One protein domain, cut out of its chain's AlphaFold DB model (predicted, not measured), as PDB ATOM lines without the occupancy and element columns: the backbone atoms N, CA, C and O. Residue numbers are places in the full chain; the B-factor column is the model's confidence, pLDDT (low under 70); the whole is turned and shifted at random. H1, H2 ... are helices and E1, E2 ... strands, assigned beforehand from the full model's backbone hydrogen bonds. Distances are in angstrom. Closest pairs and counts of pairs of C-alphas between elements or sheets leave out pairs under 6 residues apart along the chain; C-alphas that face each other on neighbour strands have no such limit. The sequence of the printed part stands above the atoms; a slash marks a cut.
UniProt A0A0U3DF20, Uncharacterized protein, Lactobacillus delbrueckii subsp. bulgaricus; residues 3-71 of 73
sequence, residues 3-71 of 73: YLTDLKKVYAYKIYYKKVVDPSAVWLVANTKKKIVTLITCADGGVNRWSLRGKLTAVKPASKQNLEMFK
ATOM      1  N   TYR A   3      42.930  21.436   6.929       97.00
ATOM      2  CA  TYR A   3      42.165  22.116   5.892       97.00
ATOM      3  C   TYR A   3      43.082  22.401   4.713       97.00
ATOM      4  O   TYR A   3      44.173  22.929   4.900       97.00
ATOM      5  N   LEU A   4      42.645  22.017   3.519       97.44
ATOM      6  CA  LEU A   4      43.335  22.296   2.263       97.44
ATOM      7  C   LEU A   4      42.394  23.077   1.351       97.44
ATOM      8  O   LEU A   4      41.174  22.934   1.450       97.44
ATOM      9  N   THR A   5      42.953  23.878   0.456       97.38
ATOM     10  CA  THR A   5      42.186  24.632  -0.534       97.38
ATOM     11  C   THR A   5      42.929  24.661  -1.859       97.38
ATOM     12  O   THR A   5      44.153  24.743  -1.886       97.38
ATOM     13  N   ASP A   6      42.176  24.585  -2.951       96.75
ATOM     14  CA  ASP A   6      42.637  24.854  -4.319       96.75
ATOM     15  C   ASP A   6      42.088  26.205  -4.831       96.75
ATOM     16  O   ASP A   6      42.021  26.448  -6.034       96.75
ATOM     17  N   LEU A   7      41.637  27.061  -3.901       94.94
ATOM     18  CA  LEU A   7      40.919  28.327  -4.110       94.94
ATOM     19  C   LEU A   7      39.525  28.198  -4.748       94.94
ATOM     20  O   LEU A   7      38.770  29.168  -4.738       94.94
ATOM     21  N   LYS A   8      39.135  27.015  -5.237       96.94
ATOM     22  CA  LYS A   8      37.785  26.723  -5.752       96.94
ATOM     23  C   LYS A   8      36.940  25.966  -4.733       96.94
ATOM     24  O   LYS A   8      35.722  26.137  -4.681       96.94
ATOM     25  N   LYS A   9      37.570  25.113  -3.928       97.81
ATOM     26  CA  LYS A   9      36.961  24.288  -2.886       97.81
ATOM     27  C   LYS A   9      37.846  24.255  -1.648       97.81
ATOM     28  O   LYS A   9      39.071  24.271  -1.736       97.81
ATOM     29  N   VAL A  10      37.203  24.125  -0.493       97.81
ATOM     30  CA  VAL A  10      37.844  23.860   0.796       97.81
ATOM     31  C   VAL A  10      37.571  22.415   1.199       97.81
ATOM     32  O   VAL A  10      36.422  21.967   1.257       97.81
ATOM     33  N   TYR A  11      38.644  21.692   1.496       98.19
ATOM     34  CA  TYR A  11      38.649  20.286   1.879       98.19
ATOM     35  C   TYR A  11      38.979  20.178   3.365       98.19
ATOM     36  O   TYR A  11      40.045  20.612   3.800       98.19
ATOM     37  N   ALA A  12      38.084  19.579   4.147       97.94
ATOM     38  CA  ALA A  12      38.293  19.344   5.571       97.94
ATOM     39  C   ALA A  12      38.621  17.871   5.826       97.94
ATOM     40  O   ALA A  12      37.864  16.979   5.432       97.94
ATOM     41  N   TYR A  13      39.725  17.621   6.527       98.31
ATOM     42  CA  TYR A  13      40.181  16.291   6.907       98.31
ATOM     43  C   TYR A  13      40.237  16.147   8.431       98.31
ATOM     44  O   TYR A  13      40.868  16.944   9.139       98.31
ATOM     45  N   LYS A  14      39.626  15.078   8.950       98.00
ATOM     46  CA  LYS A  14      39.713  14.704  10.367       98.00
ATOM     47  C   LYS A  14      40.920  13.803  10.587       98.00
ATOM     48  O   LYS A  14      40.995  12.713  10.019       98.00
ATOM     49  N   ILE A  15      41.862  14.273  11.406       97.69
ATOM     50  CA  ILE A  15      43.063  13.523  11.793       97.69
ATOM     51  C   ILE A  15      42.629  12.286  12.583       97.69
ATOM     52  O   ILE A  15      41.823  12.397  13.503       97.69
ATOM     53  N   TYR A  16      43.156  11.121  12.214       96.69
ATOM     54  CA  TYR A  16      42.910   9.847  12.903       96.69
ATOM     55  C   TYR A  16      44.203   9.098  13.245       96.69
ATOM     56  O   TYR A  16      44.162   8.068  13.909       96.69
ATOM     57  N   TYR A  17      45.346   9.587  12.767       95.50
ATOM     58  CA  TYR A  17      46.655   8.994  12.994       95.50
ATOM     59  C   TYR A  17      47.664  10.111  13.227       95.50
ATOM     60  O   TYR A  17      47.719  11.062  12.444       95.50
ATOM     61  N   LYS A  18      48.453   9.976  14.290       95.56
ATOM     62  CA  LYS A  18      49.601  10.823  14.614       95.56
ATOM     63  C   LYS A  18      50.642   9.939  15.291       95.56
ATOM     64  O   LYS A  18      50.364   9.432  16.373       95.56
ATOM     65  N   LYS A  19      51.799   9.733  14.662       95.31
ATOM     66  CA  LYS A  19      52.915   8.963  15.237       95.31
ATOM     67  C   LYS A  19      54.260   9.507  14.767       95.31
ATOM     68  O   LYS A  19      54.348  10.035  13.659       95.31
ATOM     69  N   VAL A  20      55.284   9.335  15.597       95.31
ATOM     70  CA  VAL A  20      56.684   9.398  15.166       95.31
ATOM     71  C   VAL A  20      57.022   8.066  14.504       95.31
ATOM     72  O   VAL A  20      56.617   7.012  14.996       95.31
ATOM     73  N   VAL A  21      57.680   8.114  13.352       93.38
ATOM     74  CA  VAL A  21      58.031   6.941  12.547       93.38
ATOM     75  C   VAL A  21      59.474   7.038  12.069       93.38
ATOM     76  O   VAL A  21      60.016   8.139  11.935       93.38
ATOM     77  N   ASP A  22      60.051   5.879  11.775       94.50
ATOM     78  CA  ASP A  22      61.360   5.762  11.141       94.50
ATOM     79  C   ASP A  22      61.362   6.431   9.744       94.50
ATOM     80  O   ASP A  22      60.352   6.351   9.028       94.50
ATOM     81  N   PRO A  23      62.458   7.091   9.322       90.69
ATOM     82  CA  PRO A  23      62.548   7.738   8.011       90.69
ATOM     83  C   PRO A  23      62.361   6.778   6.826       90.69
ATOM     84  O   PRO A  23      61.938   7.222   5.759       90.69
ATOM     85  N   SER A  24      62.608   5.476   6.999       93.69
ATOM     86  CA  SER A  24      62.397   4.442   5.978       93.69
ATOM     87  C   SER A  24      60.927   4.054   5.773       93.69
ATOM     88  O   SER A  24      60.618   3.285   4.861       93.69
ATOM     89  N   ALA A  25      59.985   4.594   6.560       92.38
ATOM     90  CA  ALA A  25      58.548   4.319   6.453       92.38
ATOM     91  C   ALA A  25      57.882   4.956   5.207       92.38
ATOM     92  O   ALA A  25      56.815   5.571   5.284       92.38
ATOM     93  N   VAL A  26      58.485   4.784   4.027       90.94
ATOM     94  CA  VAL A  26      58.065   5.354   2.734       90.94
ATOM     95  C   VAL A  26      56.671   4.899   2.295       90.94
ATOM     96  O   VAL A  26      55.963   5.620   1.596       90.94
ATOM     97  N   TRP A  27      56.208   3.744   2.779       91.44
ATOM     98  CA  TRP A  27      54.852   3.240   2.542       91.44
ATOM     99  C   TRP A  27      53.760   4.194   3.061       91.44
ATOM    100  O   TRP A  27      52.596   4.090   2.667       91.44
ATOM    101  N   LEU A  28      54.107   5.155   3.928       91.06
ATOM    102  CA  LEU A  28      53.149   6.106   4.479       91.06
ATOM    103  C   LEU A  28      52.570   7.085   3.445       91.06
ATOM    104  O   LEU A  28      51.462   7.593   3.658       91.06
ATOM    105  N   VAL A  29      53.273   7.328   2.339       91.69
ATOM    106  CA  VAL A  29      52.806   8.201   1.246       91.69
ATOM    107  C   VAL A  29      52.215   7.426   0.067       91.69
ATOM    108  O   VAL A  29      51.755   8.041  -0.890       91.69
ATOM    109  N   ALA A  30      52.180   6.093   0.136       94.19
ATOM    110  CA  ALA A  30      51.574   5.277  -0.908       94.19
ATOM    111  C   ALA A  30      50.081   5.611  -1.075       94.19
ATOM    112  O   ALA A  30      49.339   5.766  -0.097       94.19
ATOM    113  N   ASN A  31      49.637   5.696  -2.331       92.50
ATOM    114  CA  ASN A  31      48.244   5.967  -2.665       92.50
ATOM    115  C   ASN A  31      47.320   4.873  -2.117       92.50
ATOM    116  O   ASN A  31      47.651   3.689  -2.100       92.50
ATOM    117  N   THR A  32      46.119   5.271  -1.703       93.12
ATOM    118  CA  THR A  32      45.097   4.340  -1.212       93.12
ATOM    119  C   THR A  32      43.764   4.617  -1.893       93.12
ATOM    120  O   THR A  32      43.509   5.733  -2.338       93.12
ATOM    121  N   LYS A  33      42.855   3.633  -1.896       94.75
ATOM    122  CA  LYS A  33      41.466   3.839  -2.354       94.75
ATOM    123  C   LYS A  33      40.695   4.858  -1.494       94.75
ATOM    124  O   LYS A  33      39.658   5.360  -1.913       94.75
ATOM    125  N   LYS A  34      41.162   5.147  -0.271       94.06
ATOM    126  CA  LYS A  34      40.522   6.089   0.658       94.06
ATOM    127  C   LYS A  34      41.058   7.501   0.416       94.06
ATOM    128  O   LYS A  34      42.261   7.702   0.296       94.06
ATOM    129  N   LYS A  35      40.164   8.492   0.438       96.44
ATOM    130  CA  LYS A  35      40.526   9.915   0.364       96.44
ATOM    131  C   LYS A  35      41.166  10.353   1.683       96.44
ATOM    132  O   LYS A  35      40.463  10.672   2.648       96.44
ATOM    133  N   ILE A  36      42.493  10.312   1.732       97.19
ATOM    134  CA  ILE A  36      43.288  10.668   2.908       97.19
ATOM    135  C   ILE A  36      44.296  11.764   2.580       97.19
ATOM    136  O   ILE A  36      44.762  11.868   1.451       97.19
ATOM    137  N   VAL A  37      44.645  12.549   3.593       97.25
ATOM    138  CA  VAL A  37      45.807  13.440   3.576       97.25
ATOM    139  C   VAL A  37      46.878  12.847   4.483       97.25
ATOM    140  O   VAL A  37      46.552  12.392   5.582       97.25
ATOM    141  N   THR A  38      48.132  12.861   4.035       97.38
ATOM    142  CA  THR A  38      49.308  12.508   4.842       97.38
ATOM    143  C   THR A  38      50.202  13.741   4.935       97.38
ATOM    144  O   THR A  38      50.603  14.280   3.909       97.38
ATOM    145  N   LEU A  39      50.506  14.190   6.152       96.50
ATOM    146  CA  LEU A  39      51.474  15.254   6.425       96.50
ATOM    147  C   LEU A  39      52.699  14.632   7.090       96.50
ATOM    148  O   LEU A  39      52.552  13.851   8.035       96.50
ATOM    149  N   ILE A  40      53.885  14.976   6.594       94.75
ATOM    150  CA  ILE A  40      55.163  14.489   7.112       94.75
ATOM    151  C   ILE A  40      56.055  15.687   7.403       94.75
ATOM    152  O   ILE A  40      56.208  16.565   6.559       94.75
ATOM    153  N   THR A  41      56.643  15.715   8.595       93.50
ATOM    154  CA  THR A  41      57.693  16.674   8.955       93.50
ATOM    155  C   THR A  41      58.795  15.970   9.738       93.50
ATOM    156  O   THR A  41      58.610  14.845  10.208       93.50
ATOM    157  N   CYS A  42      59.957  16.601   9.861       91.75
ATOM    158  CA  CYS A  42      61.048  16.091  10.682       91.75
ATOM    159  C   CYS A  42      60.634  16.011  12.162       91.75
ATOM    160  O   CYS A  42      59.901  16.859  12.671       91.75
ATOM    161  N   ALA A  43      61.109  14.974  12.846       87.19
ATOM    162  CA  ALA A  43      61.037  14.802  14.293       87.19
ATOM    163  C   ALA A  43      62.448  14.549  14.836       87.19
ATOM    164  O   ALA A  43      63.333  14.173  14.068       87.19
ATOM    165  N   ASP A  44      62.651  14.747  16.141       86.31
ATOM    166  CA  ASP A  44      63.878  14.360  16.857       86.31
ATOM    167  C   ASP A  44      65.165  14.830  16.156       86.31
ATOM    168  O   ASP A  44      66.034  14.038  15.800       86.31
ATOM    169  N   GLY A  45      65.247  16.127  15.839       83.88
ATOM    170  CA  GLY A  45      66.416  16.701  15.159       83.88
ATOM    171  C   GLY A  45      66.622  16.236  13.709       83.88
ATOM    172  O   GLY A  45      67.673  16.494  13.137       83.88
ATOM    173  N   GLY A  46      65.638  15.567  13.098       82.25
ATOM    174  CA  GLY A  46      65.708  15.071  11.720       82.25
ATOM    175  C   GLY A  46      65.985  13.574  11.592       82.25
ATOM    176  O   GLY A  46      65.953  13.060  10.472       82.25
ATOM    177  N   VAL A  47      66.177  12.861  12.706       89.69
ATOM    178  CA  VAL A  47      66.346  11.398  12.709       89.69
ATOM    179  C   VAL A  47      65.038  10.723  12.311       89.69
ATOM    180  O   VAL A  47      65.004   9.949  11.359       89.69
ATOM    181  N   ASN A  48      63.937  11.099  12.960       92.69
ATOM    182  CA  ASN A  48      62.623  10.505  12.734       92.69
ATOM    183  C   ASN A  48      61.697  11.434  11.941       92.69
ATOM    184  O   ASN A  48      62.053  12.553  11.547       92.69
ATOM    185  N   ARG A  49      60.474  10.969  11.676       92.38
ATOM    186  CA  ARG A  49      59.428  11.751  11.014       92.38
ATOM    187  C   ARG A  49      58.159  11.786  11.852       92.38
ATOM    188  O   ARG A  49      57.649  10.751  12.268       92.38
ATOM    189  N   TRP A  50      57.589  12.971  12.041       94.38
ATOM    190  CA  TRP A  50      56.204  13.100  12.483       94.38
ATOM    191  C   TRP A  50      55.293  12.803  11.299       94.38
ATOM    192  O   TRP A  50      55.326  13.512  10.297       94.38
ATOM    193  N   SER A  51      54.455  11.778  11.428       95.25
ATOM    194  CA  SER A  51      53.446  11.421  10.438       95.25
ATOM    195  C   SER A  51      52.049  11.669  10.992       95.25
ATOM    196  O   SER A  51      51.660  11.102  12.018       95.25
ATOM    197  N   LEU A  52      51.276  12.502  10.293       96.69
ATOM    198  CA  LEU A  52      49.856  12.710  10.551       96.69
ATOM    199  C   LEU A  52      49.041  12.248   9.349       96.69
ATOM    200  O   LEU A  52      49.365  12.588   8.213       96.69
ATOM    201  N   ARG A  53      47.942  11.528   9.594       96.88
ATOM    202  CA  ARG A  53      46.967  11.199   8.546       96.88
ATOM    203  C   ARG A  53      45.568  11.642   8.925       96.88
ATOM    204  O   ARG A  53      45.125  11.462  10.063       96.88
ATOM    205  N   GLY A  54      44.859  12.184   7.943       97.56
ATOM    206  CA  GLY A  54      43.462  12.583   8.059       97.56
ATOM    207  C   GLY A  54      42.587  11.935   6.994       97.56
ATOM    208  O   GLY A  54      43.049  11.691   5.884       97.56
ATOM    209  N   LYS A  55      41.327  11.640   7.325       97.94
ATOM    210  CA  LYS A  55      40.303  11.218   6.351       97.94
ATOM    211  C   LYS A  55      39.507  12.434   5.918       97.94
ATOM    212  O   LYS A  55      39.173  13.257   6.768       97.94
ATOM    213  N   LEU A  56      39.189  12.528   4.630       97.94
ATOM    214  CA  LEU A  56      38.314  13.578   4.116       97.94
ATOM    215  C   LEU A  56      36.927  13.446   4.757       97.94
ATOM    216  O   LEU A  56      36.327  12.373   4.703       97.94
ATOM    217  N   THR A  57      36.425  14.522   5.357       97.94
ATOM    218  CA  THR A  57      35.096  14.557   5.986       97.94
ATOM    219  C   THR A  57      34.149  15.549   5.329       97.94
ATOM    220  O   THR A  57      32.942  15.361   5.413       97.94
ATOM    221  N   ALA A  58      34.660  16.597   4.679       97.56
ATOM    222  CA  ALA A  58      33.821  17.545   3.954       97.56
ATOM    223  C   ALA A  58      34.565  18.192   2.784       97.56
ATOM    224  O   ALA A  58      35.775  18.413   2.846       97.56
ATOM    225  N   VAL A  59      33.803  18.538   1.749       97.81
ATOM    226  CA  VAL A  59      34.232  19.381   0.631       97.81
ATOM    227  C   VAL A  59      33.181  20.465   0.466       97.81
ATOM    228  O   VAL A  59      31.999  20.153   0.334       97.81
ATOM    229  N   LYS A  60      33.594  21.728   0.495       97.50
ATOM    230  CA  LYS A  60      32.702  22.879   0.311       97.50
ATOM    231  C   LYS A  60      33.235  23.771  -0.808       97.50
ATOM    232  O   LYS A  60      34.455  23.871  -0.930       97.50
ATOM    233  N   PRO A  61      32.381  24.426  -1.612       97.69
ATOM    234  CA  PRO A  61      32.829  25.501  -2.493       97.69
ATOM    235  C   PRO A  61      33.578  26.573  -1.698       97.69
ATOM    236  O   PRO A  61      33.240  26.848  -0.541       97.69
ATOM    237  N   ALA A  62      34.609  27.156  -2.295       95.94
ATOM    238  CA  ALA A  62      35.320  28.266  -1.687       95.94
ATOM    239  C   ALA A  62      34.403  29.496  -1.615       95.94
ATOM    240  O   ALA A  62      33.674  29.813  -2.553       95.94
ATOM    241  N   SER A  63      34.431  30.179  -0.477       96.06
ATOM    242  CA  SER A  63      33.735  31.436  -0.229       96.06
ATOM    243  C   SER A  63      34.697  32.395   0.453       96.06
ATOM    244  O   SER A  63      35.645  31.959   1.103       96.06
ATOM    245  N   LYS A  64      34.445  33.708   0.357       93.19
ATOM    246  CA  LYS A  64      35.265  34.705   1.066       93.19
ATOM    247  C   LYS A  64      35.438  34.317   2.539       93.19
ATOM    248  O   LYS A  64      36.560  34.203   3.005       93.19
ATOM    249  N   GLN A  65      34.335  33.962   3.204       93.19
ATOM    250  CA  GLN A  65      34.319  33.556   4.609       93.19
ATOM    251  C   GLN A  65      35.211  32.342   4.912       93.19
ATOM    252  O   GLN A  65      35.945  32.366   5.894       93.19
ATOM    253  N   ASN A  66      35.147  31.268   4.114       93.25
ATOM    254  CA  ASN A  66      35.944  30.070   4.399       93.25
ATOM    255  C   ASN A  66      37.393  30.172   3.901       93.25
ATOM    256  O   ASN A  66      38.233  29.413   4.370       93.25
ATOM    257  N   LEU A  67      37.699  31.115   3.009       94.94
ATOM    258  CA  LEU A  67      39.063  31.411   2.587       94.94
ATOM    259  C   LEU A  67      39.819  32.287   3.594       94.94
ATOM    260  O   LEU A  67      41.045  32.232   3.620       94.94
ATOM    261  N   GLU A  68      39.120  33.026   4.464       93.75
ATOM    262  CA  GLU A  68      39.755  33.824   5.527       93.75
ATOM    263  C   GLU A  68      40.703  32.987   6.400       93.75
ATOM    264  O   GLU A  68      41.758  33.470   6.799       93.75
ATOM    265  N   MET A  69      40.386  31.710   6.641       90.44
ATOM    266  CA  MET A  69      41.229  30.823   7.455       90.44
ATOM    267  C   MET A  69      42.610  30.522   6.847       90.44
ATOM    268  O   MET A  69      43.465  29.982   7.544       90.44
ATOM    269  N   PHE A  70      42.811  30.812   5.558       93.06
ATOM    270  CA  PHE A  70      44.064  30.573   4.834       93.06
ATOM    271  C   PHE A  70      44.905  31.840   4.658       93.06
ATOM    272  O   PHE A  70      46.002  31.765   4.106       93.06
ATOM    273  N   LYS A  71      44.422  33.002   5.110       90.88
ATOM    274  CA  LYS A  71      45.229  34.221   5.110       90.88
ATOM    275  C   LYS A  71      46.269  34.119   6.225       90.88
ATOM    276  O   LYS A  71      45.915  33.975   7.396       90.88
TER     277      LYS A  71
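Overview. This is residues 3 to 71 of the 73 residues of an uncharacterized protein of Lactobacillus delbrueckii subsp. bulgaricus (UniProt A0A0U3DF20). A long, twisted ribbon of sheet makes the body: E2 and E4 run side by side along its length, with E1 beside one end of E2 and E3 beside the other end of E4. The short helix H2 covers the E1 end, and H1 grazes the sheet near the E3 end. The 69 printed residues run E1, E2, H1, E3, E4, H2, of mixed class, with the antiparallel sheet in the order E1 E2 E4 E3. The whole is loose, with a radius of gyration of the C-alphas of 14.3 A and spans of 41 by 29 by 17 A.

Arrangement. E1, residues 3 to 5, and E2, residues 9 to 21, form a hairpin; N 11 and O 4 are 2.8 A apart. H1, residues 26 to 29, only grazes the sheet with residues 28 to 29. E3, residues 36 to 43, forms a hairpin with E4, residues 48 to 61, with N 39 and O 52 at 2.8 A. E2 and E4 are antiparallel, with N 10 and O 60 at 2.8 A. E2 bends by 67 degrees at residue 16 and E4 by 67 degrees at residue 57; the sheet is curled. H2, residues 64 to 70, is on the sheet at a height of 9.3 A and runs along the strands, at 22 degrees to E2 on the local plane. Its closest C-alphas to E2 are those of Asn 66 and Val 10, 7.4 A apart. H2 has 1 of 3 O i to N i+4 pairs within hydrogen-bond range and 2 of 4 O i to N i+3 pairs; H1 is too short for an i+4 pair.

Along the chain. E1 begins at C-alpha 3 (42.165, 22.116, 5.892). E2 is 31.4 A long, E3 21.5 A and E4 36.7 A. H2 is 10.4 A long and ends at C-alpha 70 (44.064, 30.573, 4.834).

Size, cuts and confidence. The C-alphas of Ser 24 and Lys 64 are the farthest apart, at 40.9 A. The printed part has no cut, no link is long, and no printed residue is under 70 in pLDDT.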